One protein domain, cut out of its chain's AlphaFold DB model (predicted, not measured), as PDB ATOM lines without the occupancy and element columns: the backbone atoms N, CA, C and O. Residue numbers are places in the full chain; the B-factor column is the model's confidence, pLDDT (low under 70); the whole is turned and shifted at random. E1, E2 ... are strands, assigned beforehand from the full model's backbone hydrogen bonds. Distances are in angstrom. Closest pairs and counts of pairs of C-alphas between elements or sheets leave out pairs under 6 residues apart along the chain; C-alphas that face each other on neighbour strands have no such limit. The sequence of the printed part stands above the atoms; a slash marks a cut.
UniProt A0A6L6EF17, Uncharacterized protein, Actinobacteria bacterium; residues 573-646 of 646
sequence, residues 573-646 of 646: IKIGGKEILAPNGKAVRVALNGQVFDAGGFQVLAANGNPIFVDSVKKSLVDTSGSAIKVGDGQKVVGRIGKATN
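AT A GLANCE: This is residues 573 to 646 of the 646 residues of an uncharacterized protein of Actinobacteria bacterium (UniProt A0A6L6EF17). This compact, rounded body has little regular structure: three small antiparallel two-stranded ribbons sit among loops, the hairpin of E1 and E2 between the pair E3 and E6 and the hairpin of E4 and E5. The printed part has 74 residues, 21 of them in six named strands, E1 to E6 in order, class all strand. The radius of gyration of the C-alphas is 10.8 A; the spans are 30 by 25 by 23 A.

HOW THE PARTS SIT: Look first at E1, residues 588 to 590, a hairpin with E2, residues 596 to 598; N 589 and O 597 are 2.8 A apart. E3, residues 602 to 605, comes closest to E2 at the C-alphas of Gln 603 and Phe 597, 4.5 A. E4, residues 613 to 615, and E5, residues 620 to 622, form a hairpin, with N 613 and O 622 at 2.8 A. E6, residues 640 to 644, is antiparallel to E3, with N 642 and O 603 at 2.8 A.

IN THESE COORDINATES: Find C-alpha 588 at (168.086, 132.668, 121.248), where E1 begins; E6 runs 12.4 A to C-alpha 644 at (166.527, 128.397, 134.630).

THE WHOLE: The printed part has no cut; E5 to E6 is a long link, and residues 644 to 646 have pLDDT under 70.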
ATOM      1  N   ILE A 573     170.104 131.969 116.166       88.19
ATOM      2  CA  ILE A 573     169.163 131.489 115.154       88.19
ATOM      3  C   ILE A 573     168.791 132.635 114.220       88.19
ATOM      4  O   ILE A 573     168.310 133.672 114.668       88.19
ATOM      5  N   LYS A 574     168.973 132.426 112.912       87.19
ATOM      6  CA  LYS A 574     168.475 133.331 111.874       87.19
ATOM      7  C   LYS A 574     167.508 132.608 110.947       87.19
ATOM      8  O   LYS A 574     167.841 131.545 110.428       87.19
ATOM      9  N   ILE A 575     166.338 133.199 110.711       82.19
ATOM     10  CA  ILE A 575     165.334 132.705 109.759       82.19
ATOM     11  C   ILE A 575     165.022 133.847 108.791       82.19
ATOM     12  O   ILE A 575     164.735 134.962 109.217       82.19
ATOM     13  N   GLY A 576     165.165 133.603 107.485       80.75
ATOM     14  CA  GLY A 576     165.035 134.660 106.471       80.75
ATOM     15  C   GLY A 576     166.055 135.799 106.631       80.75
ATOM     16  O   GLY A 576     165.731 136.954 106.375       80.75
ATOM     17  N   GLY A 577     167.263 135.501 107.132       82.06
ATOM     18  CA  GLY A 577     168.334 136.484 107.373       82.06
ATOM     19  C   GLY A 577     168.186 137.319 108.654       82.06
ATOM     20  O   GLY A 577     169.115 138.034 109.026       82.06
ATOM     21  N   LYS A 578     167.058 137.185 109.354       86.12
ATOM     22  CA  LYS A 578     166.689 137.941 110.555       86.12
ATOM     23  C   LYS A 578     166.939 137.132 111.826       86.12
ATOM     24  O   LYS A 578     166.688 135.929 111.830       86.12
ATOM     25  N   GLU A 579     167.465 137.768 112.871       91.25
ATOM     26  CA  GLU A 579     167.800 137.103 114.136       91.25
ATOM     27  C   GLU A 579     166.551 136.857 114.980       91.25
ATOM     28  O   GLU A 579     165.723 137.739 115.175       91.25
ATOM     29  N   ILE A 580     166.414 135.636 115.481       93.00
ATOM     30  CA  ILE A 580     165.260 135.234 116.273       93.00
ATOM     31  C   ILE A 580     165.509 135.532 117.749       93.00
ATOM     32  O   ILE A 580     166.570 135.237 118.301       93.00
ATOM     33  N   LEU A 581     164.496 136.098 118.396       94.62
ATOM     34  CA  LEU A 581     164.513 136.459 119.805       94.62
ATOM     35  C   LEU A 581     163.607 135.522 120.605       94.62
ATOM     36  O   LEU A 581     162.574 135.051 120.130       94.62
ATOM     37  N   ALA A 582     163.979 135.253 121.847       94.44
ATOM     38  CA  ALA A 582     163.141 134.567 122.811       94.44
ATOM     39  C   ALA A 582     161.919 135.444 123.168       94.44
ATOM     40  O   ALA A 582     161.932 136.655 122.922       94.44
ATOM     41  N   PRO A 583     160.871 134.884 123.801       93.75
ATOM     42  CA  PRO A 583     159.709 135.654 124.257       93.75
ATOM     43  C   PRO A 583     160.065 136.883 125.115       93.75
ATOM     44  O   PRO A 583     159.409 137.918 125.024       93.75
ATOM     45  N   ASN A 584     161.151 136.809 125.893       92.38
ATOM     46  CA  ASN A 584     161.665 137.916 126.709       92.38
ATOM     47  C   ASN A 584     162.500 138.954 125.926       92.38
ATOM     48  O   ASN A 584     163.063 139.862 126.530       92.38
ATOM     49  N   GLY A 585     162.606 138.826 124.601       92.00
ATOM     50  CA  GLY A 585     163.361 139.731 123.732       92.00
ATOM     51  C   GLY A 585     164.874 139.500 123.697       92.00
ATOM     52  O   GLY A 585     165.557 140.200 122.957       92.00
ATOM     53  N   LYS A 586     165.416 138.531 124.446       93.25
ATOM     54  CA  LYS A 586     166.840 138.168 124.366       93.25
ATOM     55  C   LYS A 586     167.116 137.303 123.137       93.25
ATOM     56  O   LYS A 586     166.234 136.579 122.688       93.25
ATOM     57  N   ALA A 587     168.344 137.324 122.623       91.75
ATOM     58  CA  ALA A 587     168.748 136.425 121.541       91.75
ATOM     59  C   ALA A 587     168.583 134.956 121.955       91.75
ATOM     60  O   ALA A 587     168.876 134.592 123.098       91.75
ATOM     61  N   VAL A 588     168.126 134.116 121.027       92.88
ATOM     62  CA  VAL A 588     168.086 132.668 121.248       92.88
ATOM     63  C   VAL A 588     169.410 132.010 120.874       92.88
ATOM     64  O   VAL A 588     170.097 132.435 119.945       92.88
ATOM     65  N   ARG A 589     169.733 130.925 121.567       91.75
ATOM     66  CA  ARG A 589     170.905 130.087 121.345       91.75
ATOM     67  C   ARG A 589     170.503 128.626 121.199       91.75
ATOM     68  O   ARG A 589     169.468 128.204 121.714       91.75
ATOM     69  N   VAL A 590     171.335 127.858 120.503       92.69
ATOM     70  CA  VAL A 590     171.100 126.430 120.248       92.69
ATOM     71  C   VAL A 590     172.035 125.591 121.107       92.69
ATOM     72  O   VAL A 590     173.254 125.658 120.944       92.69
ATOM     73  N   ALA A 591     171.469 124.784 122.000       92.50
ATOM     74  CA  ALA A 591     172.220 123.798 122.770       92.50
ATOM     75  C   ALA A 591     172.614 122.591 121.905       92.50
ATOM     76  O   ALA A 591     172.106 122.398 120.800       92.50
ATOM     77  N   LEU A 592     173.501 121.738 122.419       94.00
ATOM     78  CA  LEU A 592     174.031 120.586 121.678       94.00
ATOM     79  C   LEU A 592     172.970 119.527 121.315       94.00
ATOM     80  O   LEU A 592     173.150 118.788 120.354       94.00
ATOM     81  N   ASN A 593     171.831 119.483 122.016       93.81
ATOM     82  CA  ASN A 593     170.672 118.660 121.642       93.81
ATOM     83  C   ASN A 593     169.768 119.298 120.572       93.81
ATOM     84  O   ASN A 593     168.723 118.744 120.234       93.81
ATOM     85  N   GLY A 594     170.124 120.481 120.067       93.56
ATOM     86  CA  GLY A 594     169.304 121.256 119.142       93.56
ATOM     87  C   GLY A 594     168.152 122.016 119.807       93.56
ATOM     88  O   GLY A 594     167.374 122.653 119.097       93.56
ATOM     89  N   GLN A 595     168.016 121.972 121.135       93.88
ATOM     90  CA  GLN A 595     167.002 122.743 121.852       93.88
ATOM     91  C   GLN A 595     167.370 124.228 121.893       93.88
ATOM     92  O   GLN A 595     168.543 124.608 121.944       93.88
ATOM     93  N   VAL A 596     166.340 125.068 121.889       93.44
ATOM     94  CA  VAL A 596     166.460 126.520 121.937       93.44
ATOM     95  C   VAL A 596     166.420 127.021 123.382       93.44
ATOM     96  O   VAL A 596     165.487 126.736 124.138       93.44
ATOM     97  N   PHE A 597     167.425 127.808 123.743       91.88
ATOM     98  CA  PHE A 597     167.531 128.530 125.009       91.88
ATOM     99  C   PHE A 597     167.631 130.028 124.732       91.88
ATOM    100  O   PHE A 597     167.976 130.435 123.625       91.88
ATOM    101  N   ASP A 598     167.329 130.867 125.712       91.44
ATOM    102  CA  ASP A 598     167.672 132.281 125.619       91.44
ATOM    103  C   ASP A 598     169.161 132.508 125.953       91.44
ATOM    104  O   ASP A 598     169.869 131.616 126.428       91.44
ATOM    105  N   ALA A 599     169.655 133.724 125.718       87.75
ATOM    106  CA  ALA A 599     171.035 134.090 126.035       87.75
ATOM    107  C   ALA A 599     171.378 134.030 127.539       87.75
ATOM    108  O   ALA A 599     172.555 134.087 127.885       87.75
ATOM    109  N   GLY A 600     170.376 133.937 128.421       84.50
ATOM    110  CA  GLY A 600     170.546 133.744 129.862       84.50
ATOM    111  C   GLY A 600     170.541 132.276 130.297       84.50
ATOM    112  O   GLY A 600     170.661 132.023 131.488       84.50
ATOM    113  N   GLY A 601     170.391 131.322 129.371       84.56
ATOM    114  CA  GLY A 601     170.352 129.891 129.680       84.56
ATOM    115  C   GLY A 601     168.977 129.368 130.108       84.56
ATOM    116  O   GLY A 601     168.875 128.220 130.540       84.56
ATOM    117  N   PHE A 602     167.911 130.158 129.968       88.75
ATOM    118  CA  PHE A 602     166.547 129.706 130.231       88.75
ATOM    119  C   PHE A 602     165.992 128.960 129.021       88.75
ATOM    120  O   PHE A 602     166.209 129.357 127.873       88.75
ATOM    121  N   GLN A 603     165.242 127.885 129.263       91.19
ATOM    122  CA  GLN A 603     164.591 127.148 128.179       91.19
ATOM    123  C   GLN A 603     163.593 128.047 127.445       91.19
ATOM    124  O   GLN A 603     162.802 128.748 128.080       91.19
ATOM    125  N   VAL A 604     163.574 127.985 126.115       93.44
ATOM    126  CA  VAL A 604     162.490 128.574 125.325       93.44
ATOM    127  C   VAL A 604     161.477 127.474 125.034       93.44
ATOM    128  O   VAL A 604     161.798 126.452 124.426       93.44
ATOM    129  N   LEU A 605     160.253 127.678 125.513       94.50
ATOM    130  CA  LEU A 605     159.172 126.706 125.436       94.50
ATOM    131  C   LEU A 605     158.072 127.219 124.513       94.50
ATOM    132  O   LEU A 605     157.790 128.417 124.459       94.50
ATOM    133  N   ALA A 606     157.401 126.300 123.830       92.62
ATOM    134  CA  ALA A 606     156.170 126.591 123.116       92.62
ATOM    135  C   ALA A 606     155.051 126.979 124.103       92.62
ATOM    136  O   ALA A 606     155.167 126.787 125.317       92.62
ATOM    137  N   ALA A 607     153.945 127.524 123.592       89.38
ATOM    138  CA  ALA A 607     152.816 127.960 124.423       89.38
ATOM    139  C   ALA A 607     152.231 126.825 125.292       89.38
ATOM    140  O   ALA A 607     151.845 127.058 126.435       89.38
ATOM    141  N   ASN A 608     152.248 125.589 124.783       88.06
ATOM    142  CA  ASN A 608     151.841 124.378 125.509       88.06
ATOM    143  C   ASN A 608     152.859 123.911 126.571       88.06
ATOM    144  O   ASN A 608     152.609 122.943 127.277       88.06
ATOM    145  N   GLY A 609     154.004 124.588 126.702       89.31
ATOM    146  CA  GLY A 609     155.060 124.238 127.644       89.31
ATOM    147  C   GLY A 609     156.103 123.257 127.132       89.31
ATOM    148  O   GLY A 609     157.048 122.988 127.870       89.31
ATOM    149  N   ASN A 610     155.983 122.761 125.901       91.44
ATOM    150  CA  ASN A 610     156.951 121.816 125.358       91.44
ATOM    151  C   ASN A 610     158.248 122.519 124.924       91.44
ATOM    152  O   ASN A 610     158.198 123.653 124.435       91.44
ATOM    153  N   PRO A 611     159.407 121.850 125.047       93.19
ATOM    154  CA  PRO A 611     160.666 122.342 124.500       93.19
ATOM    155  C   PRO A 611     160.609 122.589 122.992       93.19
ATOM    156  O   PRO A 611     159.979 121.835 122.246       93.19
ATOM    157  N   ILE A 612     161.317 123.627 122.549       95.19
ATOM    158  CA  ILE A 612     161.469 123.971 121.133       95.19
ATOM    159  C   ILE A 612     162.843 123.523 120.642       95.19
ATOM    160  O   ILE A 612     163.855 123.769 121.298       95.19
ATOM    161  N   PHE A 613     162.880 122.924 119.457       95.06
ATOM    162  CA  PHE A 613     164.078 122.432 118.791       95.06
ATOM    163  C   PHE A 613     164.265 123.079 117.422       95.06
ATOM    164  O   PHE A 613     163.314 123.536 116.785       95.06
ATOM    165  N   VAL A 614     165.500 123.070 116.936       94.19
ATOM    166  CA  VAL A 614     165.798 123.365 115.536       94.19
ATOM    167  C   VAL A 614     165.509 122.155 114.649       94.19
ATOM    168  O   VAL A 614     165.843 121.023 114.995       94.19
ATOM    169  N   ASP A 615     164.931 122.390 113.473       93.06
ATOM    170  CA  ASP A 615     164.794 121.374 112.429       93.06
ATOM    171  C   ASP A 615     165.582 121.799 111.186       93.06
ATOM    172  O   ASP A 615     165.230 122.739 110.468       93.06
ATOM    173  N   SER A 616     166.686 121.099 110.929       91.31
ATOM    174  CA  SER A 616     167.588 121.412 109.821       91.31
ATOM    175  C   SER A 616     167.003 121.098 108.443       91.31
ATOM    176  O   SER A 616     167.534 121.598 107.449       91.31
ATOM    177  N   VAL A 617     165.980 120.235 108.373       90.00
ATOM    178  CA  VAL A 617     165.315 119.830 107.126       90.00
ATOM    179  C   VAL A 617     164.255 120.862 106.769       90.00
ATOM    180  O   VAL A 617     164.259 121.382 105.659       90.00
ATOM    181  N   LYS A 618     163.407 121.225 107.737       88.94
ATOM    182  CA  LYS A 618     162.370 122.254 107.561       88.94
ATOM    183  C   LYS A 618     162.917 123.683 107.596       88.94
ATOM    184  O   LYS A 618     162.184 124.613 107.274       88.94
ATOM    185  N   LYS A 619     164.181 123.867 108.002       88.56
ATOM    186  CA  LYS A 619     164.822 125.178 108.223       88.56
ATOM    187  C   LYS A 619     164.004 126.074 109.162       88.56
ATOM    188  O   LYS A 619     163.927 127.285 108.968       88.56
ATOM    189  N   SER A 620     163.400 125.474 110.184       91.19
ATOM    190  CA  SER A 620     162.467 126.139 111.093       91.19
ATOM    191  C   SER A 620     162.638 125.674 112.540       91.19
ATOM    192  O   SER A 620     163.393 124.744 112.833       91.19
ATOM    193  N   LEU A 621     161.943 126.353 113.453       93.69
ATOM    194  CA  LEU A 621     161.777 125.902 114.831       93.69
ATOM    195  C   LEU A 621     160.576 124.968 114.918       93.69
ATOM    196  O   LEU A 621     159.550 125.225 114.287       93.69
ATOM    197  N   VAL A 622     160.696 123.905 115.706       93.81
ATOM    198  CA  VAL A 622     159.646 122.900 115.888       93.81
ATOM    199  C   VAL A 622     159.497 122.495 117.350       93.81
ATOM    200  O   VAL A 622     160.439 122.617 118.128       93.81
ATOM    201  N   ASP A 623     158.329 121.991 117.731       92.50
ATOM    202  CA  ASP A 623     158.126 121.342 119.031       92.50
ATOM    203  C   ASP A 623     158.560 119.862 119.023       92.50
ATOM    204  O   ASP A 623     159.125 119.350 118.050       92.50
ATOM    205  N   THR A 624     158.270 119.147 120.112       91.06
ATOM    206  CA  THR A 624     158.540 117.708 120.265       91.06
ATOM    207  C   THR A 624     157.816 116.828 119.243       91.06
ATOM    208  O   THR A 624     158.337 115.778 118.871       91.06
ATOM    209  N   SER A 625     156.661 117.260 118.725       89.19
ATOM    210  CA  SER A 625     155.931 116.552 117.663       89.19
ATOM    211  C   SER A 625     156.511 116.813 116.264       89.19
ATOM    212  O   SER A 625     156.181 116.118 115.303       89.19
ATOM    213  N   GLY A 626     157.410 117.795 116.133       88.94
ATOM    214  CA  GLY A 626     157.909 118.278 114.849       88.94
ATOM    215  C   GLY A 626     156.994 119.318 114.194       88.94
ATOM    216  O   GLY A 626     157.211 119.652 113.021       88.94
ATOM    217  N   SER A 627     155.994 119.831 114.913       90.94
ATOM    218  CA  SER A 627     155.118 120.906 114.442       90.94
ATOM    219  C   SER A 627     155.855 122.237 114.469       90.94
ATOM    220  O   SER A 627     156.600 122.517 115.405       90.94
ATOM    221  N   ALA A 628     155.674 123.056 113.431       91.38
ATOM    222  CA  ALA A 628     156.392 124.319 113.302       91.38
ATOM    223  C   ALA A 628     155.959 125.341 114.365       91.38
ATOM    224  O   ALA A 628     154.768 125.569 114.578       91.38
ATOM    225  N   ILE A 629     156.937 126.000 114.983       93.75
ATOM    226  CA  ILE A 629     156.716 127.112 115.903       93.75
ATOM    227  C   ILE A 629     156.693 128.422 115.128       93.75
ATOM    228  O   ILE A 629     157.591 128.719 114.337       93.75
ATOM    229  N   LYS A 630     155.666 129.231 115.388       88.81
ATOM    230  CA  LYS A 630     155.541 130.566 114.806       88.81
ATOM    231  C   LYS A 630     156.553 131.528 115.430       88.81
ATOM    232  O   LYS A 630     156.755 131.549 116.644       88.81
ATOM    233  N   VAL A 631     157.130 132.369 114.580       87.88
ATOM    234  CA  VAL A 631     157.854 133.577 114.978       87.88
ATOM    235  C   VAL A 631     156.898 134.744 114.764       87.88
ATOM    236  O   VAL A 631     156.434 134.955 113.646       87.88
ATOM    237  N   GLY A 632     156.547 135.433 115.844       84.12
ATOM    238  CA  GLY A 632     155.639 136.573 115.836       84.12
ATOM    239  C   GLY A 632     156.353 137.895 115.563       84.12
ATOM    240  O   GLY A 632     157.511 137.936 115.127       84.12
ATOM    241  N   ASP A 633     155.651 138.986 115.857       79.75
ATOM    242  CA  ASP A 633     156.145 140.342 115.640       79.75
ATOM    243  C   ASP A 633     157.466 140.607 116.373       79.75
ATOM    244  O   ASP A 633     157.748 140.079 117.454       79.75
ATOM    245  N   GLY A 634     158.325 141.413 115.744       83.56
ATOM    246  CA  GLY A 634     159.657 141.708 116.276       83.56
ATOM    247  C   GLY A 634     160.607 140.504 116.302       83.56
ATOM    248  O   GLY A 634     161.563 140.523 117.068       83.56
ATOM    249  N   GLN A 635     160.358 139.470 115.483       91.00
ATOM    250  CA  GLN A 635     161.183 138.252 115.384       91.00
ATOM    251  C   GLN A 635     161.202 137.408 116.671       91.00
ATOM    252  O   GLN A 635     162.111 136.605 116.883       91.00
ATOM    253  N   LYS A 636     160.192 137.559 117.534       94.06
ATOM    254  CA  LYS A 636     160.094 136.806 118.788       94.06
ATOM    255  C   LYS A 636     159.438 135.450 118.571       94.06
ATOM    256  O   LYS A 636     158.402 135.345 117.918       94.06
ATOM    257  N   VAL A 637     160.003 134.401 119.158       93.56
ATOM    258  CA  VAL A 637     159.355 133.087 119.232       93.56
ATOM    259  C   VAL A 637     158.038 133.221 119.997       93.56
ATOM    260  O   VAL A 637     158.018 133.762 121.103       93.56
ATOM    261  N   VAL A 638     156.940 132.716 119.428       92.25
ATOM    262  CA  VAL A 638     155.651 132.662 120.127       92.25
ATOM    263  C   VAL A 638     155.695 131.523 121.143       92.25
ATOM    264  O   VAL A 638     155.710 130.346 120.778       92.25
ATOM    265  N   GLY A 639     155.734 131.868 122.426       92.44
ATOM    266  CA  GLY A 639     155.893 130.898 123.501       92.44
ATOM    267  C   GLY A 639     156.152 131.558 124.850       92.44
ATOM    268  O   GLY A 639     155.796 132.716 125.066       92.44
ATOM    269  N   ARG A 640     156.790 130.819 125.756       93.56
ATOM    270  CA  ARG A 640     157.137 131.286 127.105       93.56
ATOM    271  C   ARG A 640     158.566 130.911 127.482       93.56
ATOM    272  O   ARG A 640     159.160 130.006 126.902       93.56
ATOM    273  N   ILE A 641     159.107 131.614 128.470       93.81
ATOM    274  CA  ILE A 641     160.387 131.263 129.086       93.81
ATOM    275  C   ILE A 641     160.133 130.196 130.153       93.81
ATOM    276  O   ILE A 641     159.216 130.324 130.964       93.81
ATOM    277  N   GLY A 642     160.906 129.117 130.100       86.38
ATOM    278  CA  GLY A 642     160.888 128.035 131.075       86.38
ATOM    279  C   GLY A 642     161.724 128.339 132.315       86.38
ATOM    280  O   GLY A 642     162.124 129.475 132.569       86.38
ATOM    281  N   LYS A 643     162.010 127.297 133.101       75.81
ATOM    282  CA  LYS A 643     162.886 127.421 134.271       75.81
ATOM    283  C   LYS A 643     164.333 127.682 133.844       75.81
ATOM    284  O   LYS A 643     164.765 127.235 132.777       75.81
ATOM    285  N   ALA A 644     165.073 128.379 134.707       65.44
ATOM    286  CA  ALA A 644     166.527 128.397 134.630       65.44
ATOM    287  C   ALA A 644     167.028 126.958 134.771       65.44
ATOM    288  O   ALA A 644     166.607 126.249 135.684       65.44
ATOM    289  N   THR A 645     167.917 126.536 133.882       60.62
ATOM    290  CA  THR A 645     168.673 125.289 134.049       60.62
ATOM    291  C   THR A 645     170.094 125.616 134.496       60.62
ATOM    292  O   THR A 645     171.019 125.070 133.906       60.62
ATOM    293  N   ASN A 646     170.259 126.599 135.392       45.97
ATOM    294  CA  ASN A 646     171.576 127.064 135.842       45.97
ATOM    295  C   ASN A 646     172.351 125.974 136.563       45.97
ATOM    296  O   ASN A 646     171.711 125.250 137.357       45.97
TER     297      ASN A 646